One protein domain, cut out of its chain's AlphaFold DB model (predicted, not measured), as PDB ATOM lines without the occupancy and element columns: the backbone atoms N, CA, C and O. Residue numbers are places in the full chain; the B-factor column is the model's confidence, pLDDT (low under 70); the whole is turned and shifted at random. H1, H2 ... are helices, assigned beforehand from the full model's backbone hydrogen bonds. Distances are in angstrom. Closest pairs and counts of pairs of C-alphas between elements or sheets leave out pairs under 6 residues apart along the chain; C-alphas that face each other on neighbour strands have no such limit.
ATOM      1  N   LEU A  35     -43.282  39.539 -21.963       86.06
ATOM      2  CA  LEU A  35     -42.443  39.300 -23.137       86.06
ATOM      3  C   LEU A  35     -43.240  38.627 -24.267       86.06
ATOM      4  O   LEU A  35     -44.161  37.854 -23.988       86.06
ATOM      5  N   PRO A  36     -42.866  38.833 -25.542       90.38
ATOM      6  CA  PRO A  36     -43.403  38.047 -26.649       90.38
ATOM      7  C   PRO A  36     -43.201  36.545 -26.421       90.38
ATOM      8  O   PRO A  36     -42.198  36.126 -25.845       90.38
ATOM      9  N   GLY A  37     -44.133  35.723 -26.912       89.88
ATOM     10  CA  GLY A  37     -44.086  34.262 -26.762       89.88
ATOM     11  C   GLY A  37     -42.717  33.633 -27.080       89.88
ATOM     12  O   GLY A  37     -42.197  32.931 -26.217       89.88
ATOM     13  N   PRO A  38     -42.090  33.947 -28.230       91.25
ATOM     14  CA  PRO A  38     -40.772  33.415 -28.578       91.25
ATOM     15  C   PRO A  38     -39.666  33.786 -27.582       91.25
ATOM     16  O   PRO A  38     -38.818  32.958 -27.266       91.25
ATOM     17  N   ALA A  39     -39.692  35.007 -27.035       91.81
ATOM     18  CA  ALA A  39     -38.733  35.430 -26.017       91.81
ATOM     19  C   ALA A  39     -38.948  34.678 -24.693       91.81
ATOM     20  O   ALA A  39     -37.982  34.309 -24.030       91.81
ATOM     21  N   GLN A  40     -40.204  34.391 -24.328       92.62
ATOM     22  CA  GLN A  40     -40.503  33.543 -23.169       92.62
ATOM     23  C   GLN A  40     -39.990  32.113 -23.362       92.62
ATOM     24  O   GLN A  40     -39.442  31.543 -22.421       92.62
ATOM     25  N   ASP A  41     -40.168  31.543 -24.556       92.69
ATOM     26  CA  ASP A  41     -39.712  30.187 -24.876       92.69
ATOM     27  C   ASP A  41     -38.181  30.105 -24.865       92.69
ATOM     28  O   ASP A  41     -37.622  29.216 -24.229       92.69
ATOM     29  N   TYR A  42     -37.499  31.085 -25.468       93.75
ATOM     30  CA  TYR A  42     -36.039  31.177 -25.449       93.75
ATOM     31  C   TYR A  42     -35.476  31.243 -24.023       93.75
ATOM     32  O   TYR A  42     -34.593  30.461 -23.665       93.75
ATOM     33  N   LEU A  43     -36.015  32.129 -23.178       93.50
ATOM     34  CA  LEU A  43     -35.574  32.250 -21.784       93.50
ATOM     35  C   LEU A  43     -35.872  30.983 -20.977       93.50
ATOM     36  O   LEU A  43     -35.058  30.572 -20.151       93.50
ATOM     37  N   LEU A  44     -37.015  30.337 -21.215       94.56
ATOM     38  CA  LEU A  44     -37.359  29.089 -20.539       94.56
ATOM     39  C   LEU A  44     -36.399  27.951 -20.921       94.56
ATOM     40  O   LEU A  44     -35.916  27.237 -20.048       94.56
ATOM     41  N   VAL A  45     -36.075  27.809 -22.204       95.56
ATOM     42  CA  VAL A  45     -35.122  26.795 -22.681       95.56
ATOM     43  C   VAL A  45     -33.709  27.082 -22.161       95.56
ATOM     44  O   VAL A  45     -33.029  26.179 -21.682       95.56
ATOM     45  N   SER A  46     -33.278  28.345 -22.179       96.00
ATOM     46  CA  SER A  46     -31.977  28.750 -21.637       96.00
ATOM     47  C   SER A  46     -31.865  28.466 -20.133       96.00
ATOM     48  O   SER A  46     -30.878  27.888 -19.676       96.00
ATOM     49  N   THR A  47     -32.899  28.800 -19.355       95.25
ATOM     50  CA  THR A  47     -32.931  28.518 -17.908       95.25
ATOM     51  C   THR A  47     -32.977  27.027 -17.599       95.25
ATOM     52  O   THR A  47     -32.347  26.599 -16.633       95.25
ATOM     53  N   TYR A  48     -33.640  26.223 -18.432       97.06
ATOM     54  CA  TYR A  48     -33.564  24.769 -18.336       97.06
ATOM     55  C   TYR A  48     -32.128  24.254 -18.478       97.06
ATOM     56  O   TYR A  48     -31.695  23.476 -17.633       97.06
ATOM     57  N   PHE A  49     -31.367  24.708 -19.479       97.50
ATOM     58  CA  PHE A  49     -29.987  24.244 -19.664       97.50
ATOM     59  C   PHE A  49     -29.067  24.662 -18.513       97.50
ATOM     60  O   PHE A  49     -28.208  23.882 -18.106       97.50
ATOM     61  N   MET A  50     -29.274  25.849 -17.932       97.38
ATOM     62  CA  MET A  50     -28.561  26.251 -16.713       97.38
ATOM     63  C   MET A  50     -28.891  25.331 -15.529       97.38
ATOM     64  O   MET A  50     -27.992  24.908 -14.804       97.38
ATOM     65  N   ALA A  51     -30.170  24.989 -15.345       96.88
ATOM     66  CA  ALA A  51     -30.596  24.081 -14.283       96.88
ATOM     67  C   ALA A  51     -30.082  22.647 -14.503       96.88
ATOM     68  O   ALA A  51     -29.644  22.004 -13.552       96.88
ATOM     69  N   GLU A  52     -30.088  22.153 -15.746       97.25
ATOM     70  CA  GLU A  52     -29.497  20.860 -16.110       97.25
ATOM     71  C   GLU A  52     -27.997  20.843 -15.813       97.25
ATOM     72  O   GLU A  52     -27.527  19.925 -15.147       97.25
ATOM     73  N   GLY A  53     -27.259  21.876 -16.229       96.25
ATOM     74  CA  GLY A  53     -25.832  22.002 -15.935       96.25
ATOM     75  C   GLY A  53     -25.542  21.998 -14.433       96.25
ATOM     76  O   GLY A  53     -24.640  21.294 -13.986       96.25
ATOM     77  N   SER A  54     -26.348  22.709 -13.639       94.31
ATOM     78  CA  SER A  54     -26.212  22.731 -12.177       94.31
ATOM     79  C   SER A  54     -26.455  21.358 -11.541       94.31
ATOM     80  O   SER A  54     -25.673  20.942 -10.690       94.31
ATOM     81  N   LEU A  55     -27.485  20.626 -11.981       94.56
ATOM     82  CA  LEU A  55     -27.744  19.259 -11.514       94.56
ATOM     83  C   LEU A  55     -26.610  18.302 -11.887       94.56
ATOM     84  O   LEU A  55     -26.163  17.526 -11.048       94.56
ATOM     85  N   VAL A  56     -26.145  18.352 -13.137       94.19
ATOM     86  CA  VAL A  56     -25.065  17.482 -13.622       94.19
ATOM     87  C   VAL A  56     -23.771  17.762 -12.870       94.19
ATOM     88  O   VAL A  56     -23.128  16.812 -12.435       94.19
ATOM     89  N   SER A  57     -23.432  19.034 -12.647       93.56
ATOM     90  CA  SER A  57     -22.278  19.415 -11.826       93.56
ATOM     91  C   SER A  57     -22.396  18.825 -10.423       93.56
ATOM     92  O   SER A  57     -21.490  18.135  -9.976       93.56
ATOM     93  N   ARG A  58     -23.553  18.987  -9.766       92.00
ATOM     94  CA  ARG A  58     -23.775  18.466  -8.410       92.00
ATOM     95  C   ARG A  58     -23.651  16.942  -8.336       92.00
ATOM     96  O   ARG A  58     -23.123  16.405  -7.370       92.00
ATOM     97  N   LEU A  59     -24.138  16.239  -9.357       90.25
ATOM     98  CA  LEU A  59     -24.004  14.785  -9.468       90.25
ATOM     99  C   LEU A  59     -22.543  14.351  -9.668       90.25
ATOM    100  O   LEU A  59     -22.162  13.286  -9.185       90.25
ATOM    101  N   GLN A  60     -21.740  15.153 -10.373       91.25
ATOM    102  CA  GLN A  60     -20.322  14.892 -10.633       91.25
ATOM    103  C   GLN A  60     -19.422  15.214  -9.438       91.25
ATOM    104  O   GLN A  60     -18.456  14.488  -9.215       91.25
ATOM    105  N   ASP A  61     -19.757  16.245  -8.658       88.88
ATOM    106  CA  ASP A  61     -19.029  16.625  -7.439       88.88
ATOM    107  C   ASP A  61     -19.000  15.477  -6.409       88.88
ATOM    108  O   ASP A  61     -18.086  15.376  -5.588       88.88
ATOM    109  N   GLY A  62     -19.978  14.566  -6.477       79.25
ATOM    110  CA  GLY A  62     -20.093  13.436  -5.565       79.25
ATOM    111  C   GLY A  62     -20.561  13.864  -4.171       79.25
ATOM    112  O   GLY A  62     -21.097  14.948  -3.973       79.25
ATOM    113  N   GLY A  63     -20.451  12.971  -3.186       84.75
ATOM    114  CA  GLY A  63     -20.845  13.273  -1.798       84.75
ATOM    115  C   GLY A  63     -22.354  13.398  -1.552       84.75
ATOM    116  O   GLY A  63     -22.772  13.663  -0.425       84.75
ATOM    117  N   LEU A  64     -23.180  13.169  -2.575       86.50
ATOM    118  CA  LEU A  64     -24.631  13.120  -2.458       86.50
ATOM    119  C   LEU A  64     -25.096  11.801  -1.839       86.50
ATOM    120  O   LEU A  64     -24.567  10.725  -2.127       86.50
ATOM    121  N   SER A  65     -26.157  11.872  -1.037       85.81
ATOM    122  CA  SER A  65     -26.882  10.671  -0.622       85.81
ATOM    123  C   SER A  65     -27.589  10.046  -1.827       85.81
ATOM    124  O   SER A  65     -28.007  10.744  -2.755       85.81
ATOM    125  N   GLY A  66     -27.806   8.730  -1.811       83.69
ATOM    126  CA  GLY A  66     -28.494   8.084  -2.933       83.69
ATOM    127  C   GLY A  66     -29.939   8.583  -3.131       83.69
ATOM    128  O   GLY A  66     -30.437   8.574  -4.254       83.69
ATOM    129  N   GLN A  67     -30.596   9.092  -2.080       85.19
ATOM    130  CA  GLN A  67     -31.908   9.740  -2.201       85.19
ATOM    131  C   GLN A  67     -31.834  11.074  -2.955       85.19
ATOM    132  O   GLN A  67     -32.694  11.338  -3.790       85.19
ATOM    133  N   GLN A  68     -30.800  11.887  -2.717       89.12
ATOM    134  CA  GLN A  68     -30.573  13.116  -3.486       89.12
ATOM    135  C   GLN A  68     -30.253  12.804  -4.945       89.12
ATOM    136  O   GLN A  68     -30.815  13.432  -5.835       89.12
ATOM    137  N   VAL A  69     -29.424  11.786  -5.205       90.44
ATOM    138  CA  VAL A  69     -29.141  11.333  -6.577       90.44
ATOM    139  C   VAL A  69     -30.431  10.929  -7.292       90.44
ATOM    140  O   VAL A  69     -30.660  11.335  -8.432       90.44
ATOM    141  N   TYR A  70     -31.303  10.173  -6.620       88.75
ATOM    142  CA  TYR A  70     -32.601   9.781  -7.169       88.75
ATOM    143  C   TYR A  70     -33.488  10.992  -7.482       88.75
ATOM    144  O   TYR A  70     -34.028  11.099  -8.582       88.75
ATOM    145  N   ASP A  71     -33.612  11.921  -6.538       89.88
ATOM    146  CA  ASP A  71     -34.424  13.126  -6.693       89.88
ATOM    147  C   ASP A  71     -33.902  14.039  -7.822       89.88
ATOM    148  O   ASP A  71     -34.676  14.539  -8.647       89.88
ATOM    149  N   MET A  72     -32.583  14.198  -7.934       92.81
ATOM    150  CA  MET A  72     -31.943  14.919  -9.035       92.81
ATOM    151  C   MET A  72     -32.189  14.228 -10.381       92.81
ATOM    152  O   MET A  72     -32.599  14.881 -11.340       92.81
ATOM    153  N   ALA A  73     -32.027  12.906 -10.465       92.00
ATOM    154  CA  ALA A  73     -32.287  12.155 -11.693       92.00
ATOM    155  C   ALA A  73     -33.766  12.224 -12.118       92.00
ATOM    156  O   ALA A  73     -34.076  12.410 -13.300       92.00
ATOM    157  N   ALA A  74     -34.690  12.117 -11.160       91.88
ATOM    158  CA  ALA A  74     -36.123  12.222 -11.404       91.88
ATOM    159  C   ALA A  74     -36.514  13.626 -11.888       91.88
ATOM    160  O   ALA A  74     -37.222  13.753 -12.894       91.88
ATOM    161  N   SER A  75     -36.015  14.677 -11.229       94.06
ATOM    162  CA  SER A  75     -36.263  16.062 -11.645       94.06
ATOM    163  C   SER A  75     -35.674  16.365 -13.026       94.06
ATOM    164  O   SER A  75     -36.348  17.000 -13.835       94.06
ATOM    165  N   LEU A  76     -34.489  15.836 -13.351       94.88
ATOM    166  CA  LEU A  76     -33.882  15.970 -14.676       94.88
ATOM    167  C   LEU A  76     -34.734  15.306 -15.766       94.88
ATOM    168  O   LEU A  76     -34.991  15.908 -16.811       94.88
ATOM    169  N   LYS A  77     -35.211  14.078 -15.527       94.19
ATOM    170  CA  LYS A  77     -36.083  13.361 -16.472       94.19
ATOM    171  C   LYS A  77     -37.397  14.110 -16.698       94.19
ATOM    172  O   LYS A  77     -37.836  14.251 -17.840       94.19
ATOM    173  N   TYR A  78     -38.005  14.613 -15.625       93.25
ATOM    174  CA  TYR A  78     -39.216  15.426 -15.698       93.25
ATOM    175  C   TYR A  78     -38.975  16.736 -16.467       93.25
ATOM    176  O   TYR A  78     -39.712  17.049 -17.404       93.25
ATOM    177  N   GLY A  79     -37.889  17.449 -16.154       95.38
ATOM    178  CA  GLY A  79     -37.442  18.651 -16.858       95.38
ATOM    179  C   GLY A  79     -37.326  18.447 -18.363       95.38
ATOM    180  O   GLY A  79     -37.983  19.152 -19.130       95.38
ATOM    181  N   LYS A  80     -36.588  17.414 -18.789       96.56
ATOM    182  CA  LYS A  80     -36.429  17.050 -20.209       96.56
ATOM    183  C   LYS A  80     -37.762  16.865 -20.917       96.56
ATOM    184  O   LYS A  80     -37.971  17.411 -21.999       96.56
ATOM    185  N   HIS A  81     -38.675  16.118 -20.301       96.06
ATOM    186  CA  HIS A  81     -39.986  15.857 -20.883       96.06
ATOM    187  C   HIS A  81     -40.805  17.146 -21.071       96.06
ATOM    188  O   HIS A  81     -41.364  17.391 -22.144       96.06
ATOM    189  N   THR A  82     -40.842  18.005 -20.049       95.25
ATOM    190  CA  THR A  82     -41.599  19.265 -20.121       95.25
ATOM    191  C   THR A  82     -41.010  20.257 -21.124       95.25
ATOM    192  O   THR A  82     -41.759  20.870 -21.882       95.25
ATOM    193  N   ILE A  83     -39.684  20.381 -21.209       95.88
ATOM    194  CA  ILE A  83     -39.045  21.285 -22.173       95.88
ATOM    195  C   ILE A  83     -39.181  20.776 -23.602       95.88
ATOM    196  O   ILE A  83     -39.453  21.571 -24.498       95.88
ATOM    197  N   MET A  84     -39.120  19.461 -23.819       95.62
ATOM    198  CA  MET A  84     -39.445  18.890 -25.126       95.62
ATOM    199  C   MET A  84     -40.882  19.240 -25.545       95.62
ATOM    200  O   MET A  84     -41.125  19.606 -26.692       95.62
ATOM    201  N   THR A  85     -41.825  19.226 -24.599       94.12
ATOM    202  CA  THR A  85     -43.219  19.633 -24.846       94.12
ATOM    203  C   THR A  85     -43.322  21.113 -25.231       94.12
ATOM    204  O   THR A  85     -44.058  21.456 -26.158       94.12
ATOM    205  N   VAL A  86     -42.565  21.993 -24.561       94.00
ATOM    206  CA  VAL A  86     -42.480  23.423 -24.911       94.00
ATOM    207  C   VAL A  86     -41.953  23.608 -26.332       94.00
ATOM    208  O   VAL A  86     -42.542  24.380 -27.083       94.00
ATOM    209  N   LEU A  87     -40.892  22.890 -26.711       93.50
ATOM    210  CA  LEU A  87     -40.269  22.994 -28.033       93.50
ATOM    211  C   LEU A  87     -41.176  22.474 -29.157       93.50
ATOM    212  O   LEU A  87     -41.241  23.079 -30.222       93.50
ATOM    213  N   GLN A  88     -41.890  21.373 -28.922       95.69
ATOM    214  CA  GLN A  88     -42.765  20.755 -29.923       95.69
ATOM    215  C   GLN A  88     -44.068  21.531 -30.131       95.69
ATOM    216  O   GLN A  88     -44.526  21.687 -31.262       95.69
ATOM    217  N   LYS A  89     -44.700  21.990 -29.042       94.31
ATOM    218  CA  LYS A  89     -45.989  22.690 -29.093       94.31
ATOM    219  C   LYS A  89     -46.031  23.827 -28.065       94.31
ATOM    220  O   LYS A  89     -46.647  23.681 -26.998       94.31
ATOM    221  N   PRO A  90     -45.429  24.986 -28.388       91.44
ATOM    222  CA  PRO A  90     -45.396  26.126 -27.485       91.44
ATOM    223  C   PRO A  90     -46.812  26.577 -27.116       91.44
ATOM    224  O   PRO A  90     -47.658  26.841 -27.969       91.44
ATOM    225  N   SER A  91     -47.093  26.674 -25.818       93.25
ATOM    226  CA  SER A  91     -48.387  27.130 -25.305       93.25
ATOM    227  C   SER A  91     -48.240  27.727 -23.909       93.25
ATOM    228  O   SER A  91     -47.252  27.490 -23.215       93.25
ATOM    229  N   ARG A  92     -49.245  28.487 -23.450       91.94
ATOM    230  CA  ARG A  92     -49.244  29.045 -22.082       91.94
ATOM    231  C   ARG A  92     -49.138  27.956 -21.010       91.94
ATOM    232  O   ARG A  92     -48.468  28.169 -20.004       91.94
ATOM    233  N   ARG A  93     -49.788  26.807 -21.233       93.62
ATOM    234  CA  ARG A  93     -49.729  25.653 -20.329       93.62
ATOM    235  C   ARG A  93     -48.348  25.004 -20.355       93.62
ATOM    236  O   ARG A  93     -47.732  24.922 -19.305       93.62
ATOM    237  N   ALA A  94     -47.823  24.683 -21.539       93.69
ATOM    238  CA  ALA A  94     -46.484  24.104 -21.668       93.69
ATOM    239  C   ALA A  94     -45.409  24.987 -21.009       93.69
ATOM    240  O   ALA A  94     -44.566  24.488 -20.273       93.69
ATOM    241  N   ARG A  95     -45.484  26.315 -21.182       93.56
ATOM    242  CA  ARG A  95     -44.577  27.261 -20.506       93.56
ATOM    243  C   ARG A  95     -44.708  27.225 -18.988       93.56
ATOM    244  O   ARG A  95     -43.704  27.328 -18.294       93.56
ATOM    245  N   ARG A  96     -45.930  27.125 -18.456       93.62
ATOM    246  CA  ARG A  96     -46.164  27.020 -17.009       93.62
ATOM    247  C   ARG A  96     -45.557  25.731 -16.461       93.62
ATOM    248  O   ARG A  96     -44.805  25.795 -15.494       93.62
ATOM    249  N   ASP A  97     -45.836  24.612 -17.118       93.44
ATOM    250  CA  ASP A  97     -45.358  23.291 -16.713       93.44
ATOM    251  C   ASP A  97     -43.822  23.227 -16.796       93.44
ATOM    252  O   ASP A  97     -43.166  22.790 -15.853       93.44
ATOM    253  N   GLY A  98     -43.231  23.782 -17.861       94.38
ATOM    254  CA  GLY A  98     -41.781  23.913 -18.005       94.38
ATOM    255  C   GLY A  98     -41.148  24.797 -16.927       94.38
ATOM    256  O   GLY A  98     -40.133  24.422 -16.350       94.38
ATOM    257  N   ARG A  99     -41.757  25.942 -16.575       94.94
ATOM    258  CA  ARG A  99     -41.269  26.789 -15.464       94.94
ATOM    259  C   ARG A  99     -41.290  26.042 -14.135       94.94
ATOM    260  O   ARG A  99     -40.348  26.166 -13.359       94.94
ATOM    261  N   GLN A 100     -42.347  25.275 -13.877       94.38
ATOM    262  CA  GLN A 100     -42.447  24.457 -12.672       94.38
ATOM    263  C   GLN A 100     -41.382  23.355 -12.653       94.38
ATOM    264  O   GLN A 100     -40.770  23.119 -11.614       94.38
ATOM    265  N   ALA A 101     -41.118  22.717 -13.792       94.88
ATOM    266  CA  ALA A 101     -40.078  21.703 -13.901       94.88
ATOM    267  C   ALA A 101     -38.674  22.283 -13.676       94.88
ATOM    268  O   ALA A 101     -37.910  21.726 -12.892       94.88
ATOM    269  N   VAL A 102     -38.359  23.437 -14.274       95.50
ATOM    270  CA  VAL A 102     -37.091  24.144 -14.029       95.50
ATOM    271  C   VAL A 102     -36.967  24.546 -12.558       95.50
ATOM    272  O   VAL A 102     -35.913  24.351 -11.962       95.50
ATOM    273  N   ALA A 103     -38.039  25.047 -11.937       93.75
ATOM    274  CA  ALA A 103     -38.031  25.369 -10.510       93.75
ATOM    275  C   ALA A 103     -37.746  24.133  -9.639       93.75
ATOM    276  O   ALA A 103     -36.975  24.227  -8.686       93.75
ATOM    277  N   LEU A 104     -38.308  22.973  -9.992       93.88
ATOM    278  CA  LEU A 104     -38.029  21.713  -9.304       93.88
ATOM    279  C   LEU A 104     -36.568  21.280  -9.477       93.88
ATOM    280  O   LEU A 104     -35.920  20.931  -8.497       93.88
ATOM    281  N   MET A 105     -36.033  21.349 -10.699       95.81
ATOM    282  CA  MET A 105     -34.625  21.044 -10.976       95.81
ATOM    283  C   MET A 105     -33.686  21.924 -10.143       95.81
ATOM    284  O   MET A 105     -32.762  21.418  -9.514       95.81
ATOM    285  N   VAL A 106     -33.961  23.230 -10.079       94.50
ATOM    286  CA  VAL A 106     -33.194  24.177  -9.259       94.50
ATOM    287  C   VAL A 106     -33.320  23.848  -7.771       94.50
ATOM    288  O   VAL A 106     -32.324  23.902  -7.054       94.50
ATOM    289  N   ALA A 107     -34.508  23.481  -7.287       92.50
ATOM    290  CA  ALA A 107     -34.682  23.069  -5.895       92.50
ATOM    291  C   ALA A 107     -33.858  21.812  -5.563       92.50
ATOM    292  O   ALA A 107     -33.241  21.753  -4.504       92.50
ATOM    293  N   CYS A 108     -33.801  20.840  -6.476       91.81
ATOM    294  CA  CYS A 108     -32.995  19.632  -6.306       91.81
ATOM    295  C   CYS A 108     -31.492  19.916  -6.343       91.81
ATOM    296  O   CYS A 108     -30.759  19.416  -5.497       91.81
ATOM    297  N   ALA A 109     -31.029  20.777  -7.251       92.19
ATOM    298  CA  ALA A 109     -29.620  21.165  -7.322       92.19
ATOM    299  C   ALA A 109     -29.132  21.918  -6.069       92.19
ATOM    300  O   ALA A 109     -27.954  21.845  -5.728       92.19
ATOM    301  N   ASN A 110     -30.037  22.621  -5.378       91.06
ATOM    302  CA  ASN A 110     -29.748  23.381  -4.159       91.06
ATOM    303  C   ASN A 110     -30.017  22.599  -2.863       91.06
ATOM    304  O   ASN A 110     -30.068  23.200  -1.788       91.06
ATOM    305  N   GLN A 111     -30.220  21.278  -2.927       88.81
ATOM    306  CA  GLN A 111     -30.302  20.477  -1.706       88.81
ATOM    307  C   GLN A 111     -28.988  20.590  -0.909       88.81
ATOM    308  O   GLN A 111     -27.912  20.598  -1.509       88.81
ATOM    309  N   PRO A 112     -29.057  20.670   0.431       86.44
ATOM    310  CA  PRO A 112     -27.870  20.815   1.266       86.44
ATOM    311  C   PRO A 112     -26.972  19.578   1.182       86.44
ATOM    312  O   PRO A 112     -27.458  18.450   1.057       86.44
ATOM    313  N   ASP A 113     -25.661  19.785   1.294       84.06
ATOM    314  CA  ASP A 113     -24.702  18.683   1.280       84.06
ATOM    315  C   ASP A 113     -24.891  17.786   2.508       84.06
ATOM    316  O   ASP A 113     -24.949  18.303   3.627       84.06
ATOM    317  N   PRO A 114     -24.928  16.449   2.353       81.44
ATOM    318  CA  PRO A 114     -25.069  15.522   3.477       81.44
ATOM    319  C   PRO A 114     -24.058  15.738   4.603       81.44
ATOM    320  O   PRO A 114     -24.395  15.591   5.777       81.44
ATOM    321  N   SER A 115     -22.831  16.139   4.260       81.81
ATOM    322  CA  SER A 115     -21.762  16.435   5.220       81.81
ATOM    323  C   SER A 115     -22.098  17.595   6.166       81.81
ATOM    324  O   SER A 115     -21.577  17.644   7.277       81.81
ATOM    325  N   THR A 116     -22.995  18.497   5.763       82.31
ATOM    326  CA  THR A 116     -23.413  19.668   6.553       82.31
ATOM    327  C   THR A 116     -24.573  19.376   7.505       82.31
ATOM    328  O   THR A 116     -24.938  20.227   8.312       82.31
ATOM    329  N   LEU A 117     -25.160  18.177   7.438       76.06
ATOM    330  CA  LEU A 117     -26.405  17.852   8.136       76.06
ATOM    331  C   LEU A 117     -26.217  17.084   9.449       76.06
ATOM    332  O   LEU A 117     -27.206  16.700  10.063       76.06
ATOM    333  N   HIS A 118     -24.979  16.857   9.904       80.25
ATOM    334  CA  HIS A 118     -24.671  16.237  11.207       80.25
ATOM    335  C   HIS A 118     -25.480  14.953  11.518       80.25
ATOM    336  O   HIS A 118     -25.892  14.726  12.652       80.25
ATOM    337  N   GLY A 119     -25.720  14.108  10.507       72.31
ATOM    338  CA  GLY A 119     -26.478  12.854  10.642       72.31
ATOM    339  C   GLY A 119     -27.993  12.973  10.429       72.31
ATOM    340  O   GLY A 119     -28.693  11.963  10.469       72.31
ATOM    341  N   VAL A 120     -28.512  14.173  10.160       76.00
ATOM    342  CA  VAL A 120     -29.906  14.389   9.750       76.00
ATOM    343  C   VAL A 120     -30.058  14.101   8.255       76.00
ATOM    344  O   VAL A 120     -29.221  14.491   7.441       76.00
ATOM    345  N   ALA A 121     -31.138  13.417   7.874       71.62
ATOM    346  CA  ALA A 121     -31.428  13.152   6.468       71.62
ATOM    347  C   ALA A 121     -31.710  14.465   5.705       71.62
ATOM    348  O   ALA A 121     -32.456  15.312   6.209       71.62
ATOM    349  N   PRO A 122     -31.161  14.649   4.489       73.12
ATOM    350  CA  PRO A 122     -31.410  15.846   3.696       73.12
ATOM    351  C   PRO A 122     -32.898  16.003   3.363       73.12
ATOM    352  O   PRO A 122     -33.569  15.015   3.045       73.12
ATOM    353  N   PRO A 123     -33.432  17.239   3.386       75.44
ATOM    354  CA  PRO A 123     -34.790  17.493   2.937       75.44
ATOM    355  C   PRO A 123     -34.924  17.115   1.459       75.44
ATOM    356  O   PRO A 123     -34.076  17.459   0.628       75.44
ATOM    357  N   ARG A 124     -36.002  16.405   1.119       80.75
ATOM    358  CA  ARG A 124     -36.278  15.999  -0.264       80.75
ATOM    359  C   ARG A 124     -36.737  17.201  -1.084       80.75
ATOM    360  O   ARG A 124     -37.586  17.963  -0.626       80.75
ATOM    361  N   CYS A 125     -36.236  17.340  -2.309       86.88
ATOM    362  CA  CYS A 125     -36.710  18.391  -3.215       86.88
ATOM    363  C   CYS A 125     -38.016  18.007  -3.927       86.88
ATOM    364  O   CYS A 125     -38.746  18.893  -4.360       86.88
ATOM    365  N   ILE A 126     -38.326  16.707  -4.036       84.75
ATOM    366  CA  ILE A 126     -39.594  16.215  -4.589       84.75
ATOM    367  C   ILE A 126     -40.508  15.798  -3.423       84.75
ATOM    368  O   ILE A 126     -40.237  14.783  -2.769       84.75
ATOM    369  N   PRO A 127     -41.594  16.539  -3.135       68.94
ATOM    370  CA  PRO A 127     -42.529  16.177  -2.076       68.94
ATOM    371  C   PRO A 127     -43.231  14.846  -2.375       68.94
ATOM    372  O   PRO A 127     -43.692  14.621  -3.491       68.94
ATOM    373  N   GLY A 128     -43.327  13.969  -1.373       66.88
ATOM    374  CA  GLY A 128     -44.119  12.735  -1.448       66.88
ATOM    375  C   GLY A 128     -43.571  11.623  -2.350       66.88
ATOM    376  O   GLY A 128     -44.257  10.617  -2.522       66.88
TER     377      GLY A 128
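This is residues 35 to 128 of the 150 residues of an uncharacterized protein of Komagataeibacter sucrofermentans (UniProt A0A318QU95). Three nearly aligned helices, H1, H2 and H3, form an up-and-down bundle, each running against the one before, their centres making a triangle. After H3, residues 110 to 128 loop out past one end of the bundle and fold back. The printed part has 94 residues, all helix by class with no named strand, and is only just compact, close to loose, with a radius of gyration of the C-alphas of 14.4 A; its elongated outline spans 47 by 25 by 20 A.

H1, residues 37 to 61, begins at C-alpha 37 (-44.086, 34.262, -26.762) and is 36.2 A long. H2, residues 66 to 88, measures 33.1 A. H3, residues 92 to 109, measures 25.8 A and ends at C-alpha 109 (-29.620, 21.165, -7.322).

H1 and H2, a helical hairpin, touch at a shallow tilt of 22 degrees, opposite ways; their closest C-alphas, Leu 55 and Met 72, are 6.5 A apart. H2 and H3, also a hairpin, touch at 23 degrees; closest are the C-alphas of Gly 79 and Ala 101, 5.0 A. H1 and H3 touch, the same way at 21 degrees; closest are the C-alphas of Leu 55 and Ala 109, 5.0 A. In H1, H2 and H3 every O i to N i+4 pair is within hydrogen-bond range.

The farthest C-alphas, Pro 36 and Gly 119, are 48.1 A apart. The printed part has no cut, and both links are tight. Residues 127 to 128 have pLDDT under 70.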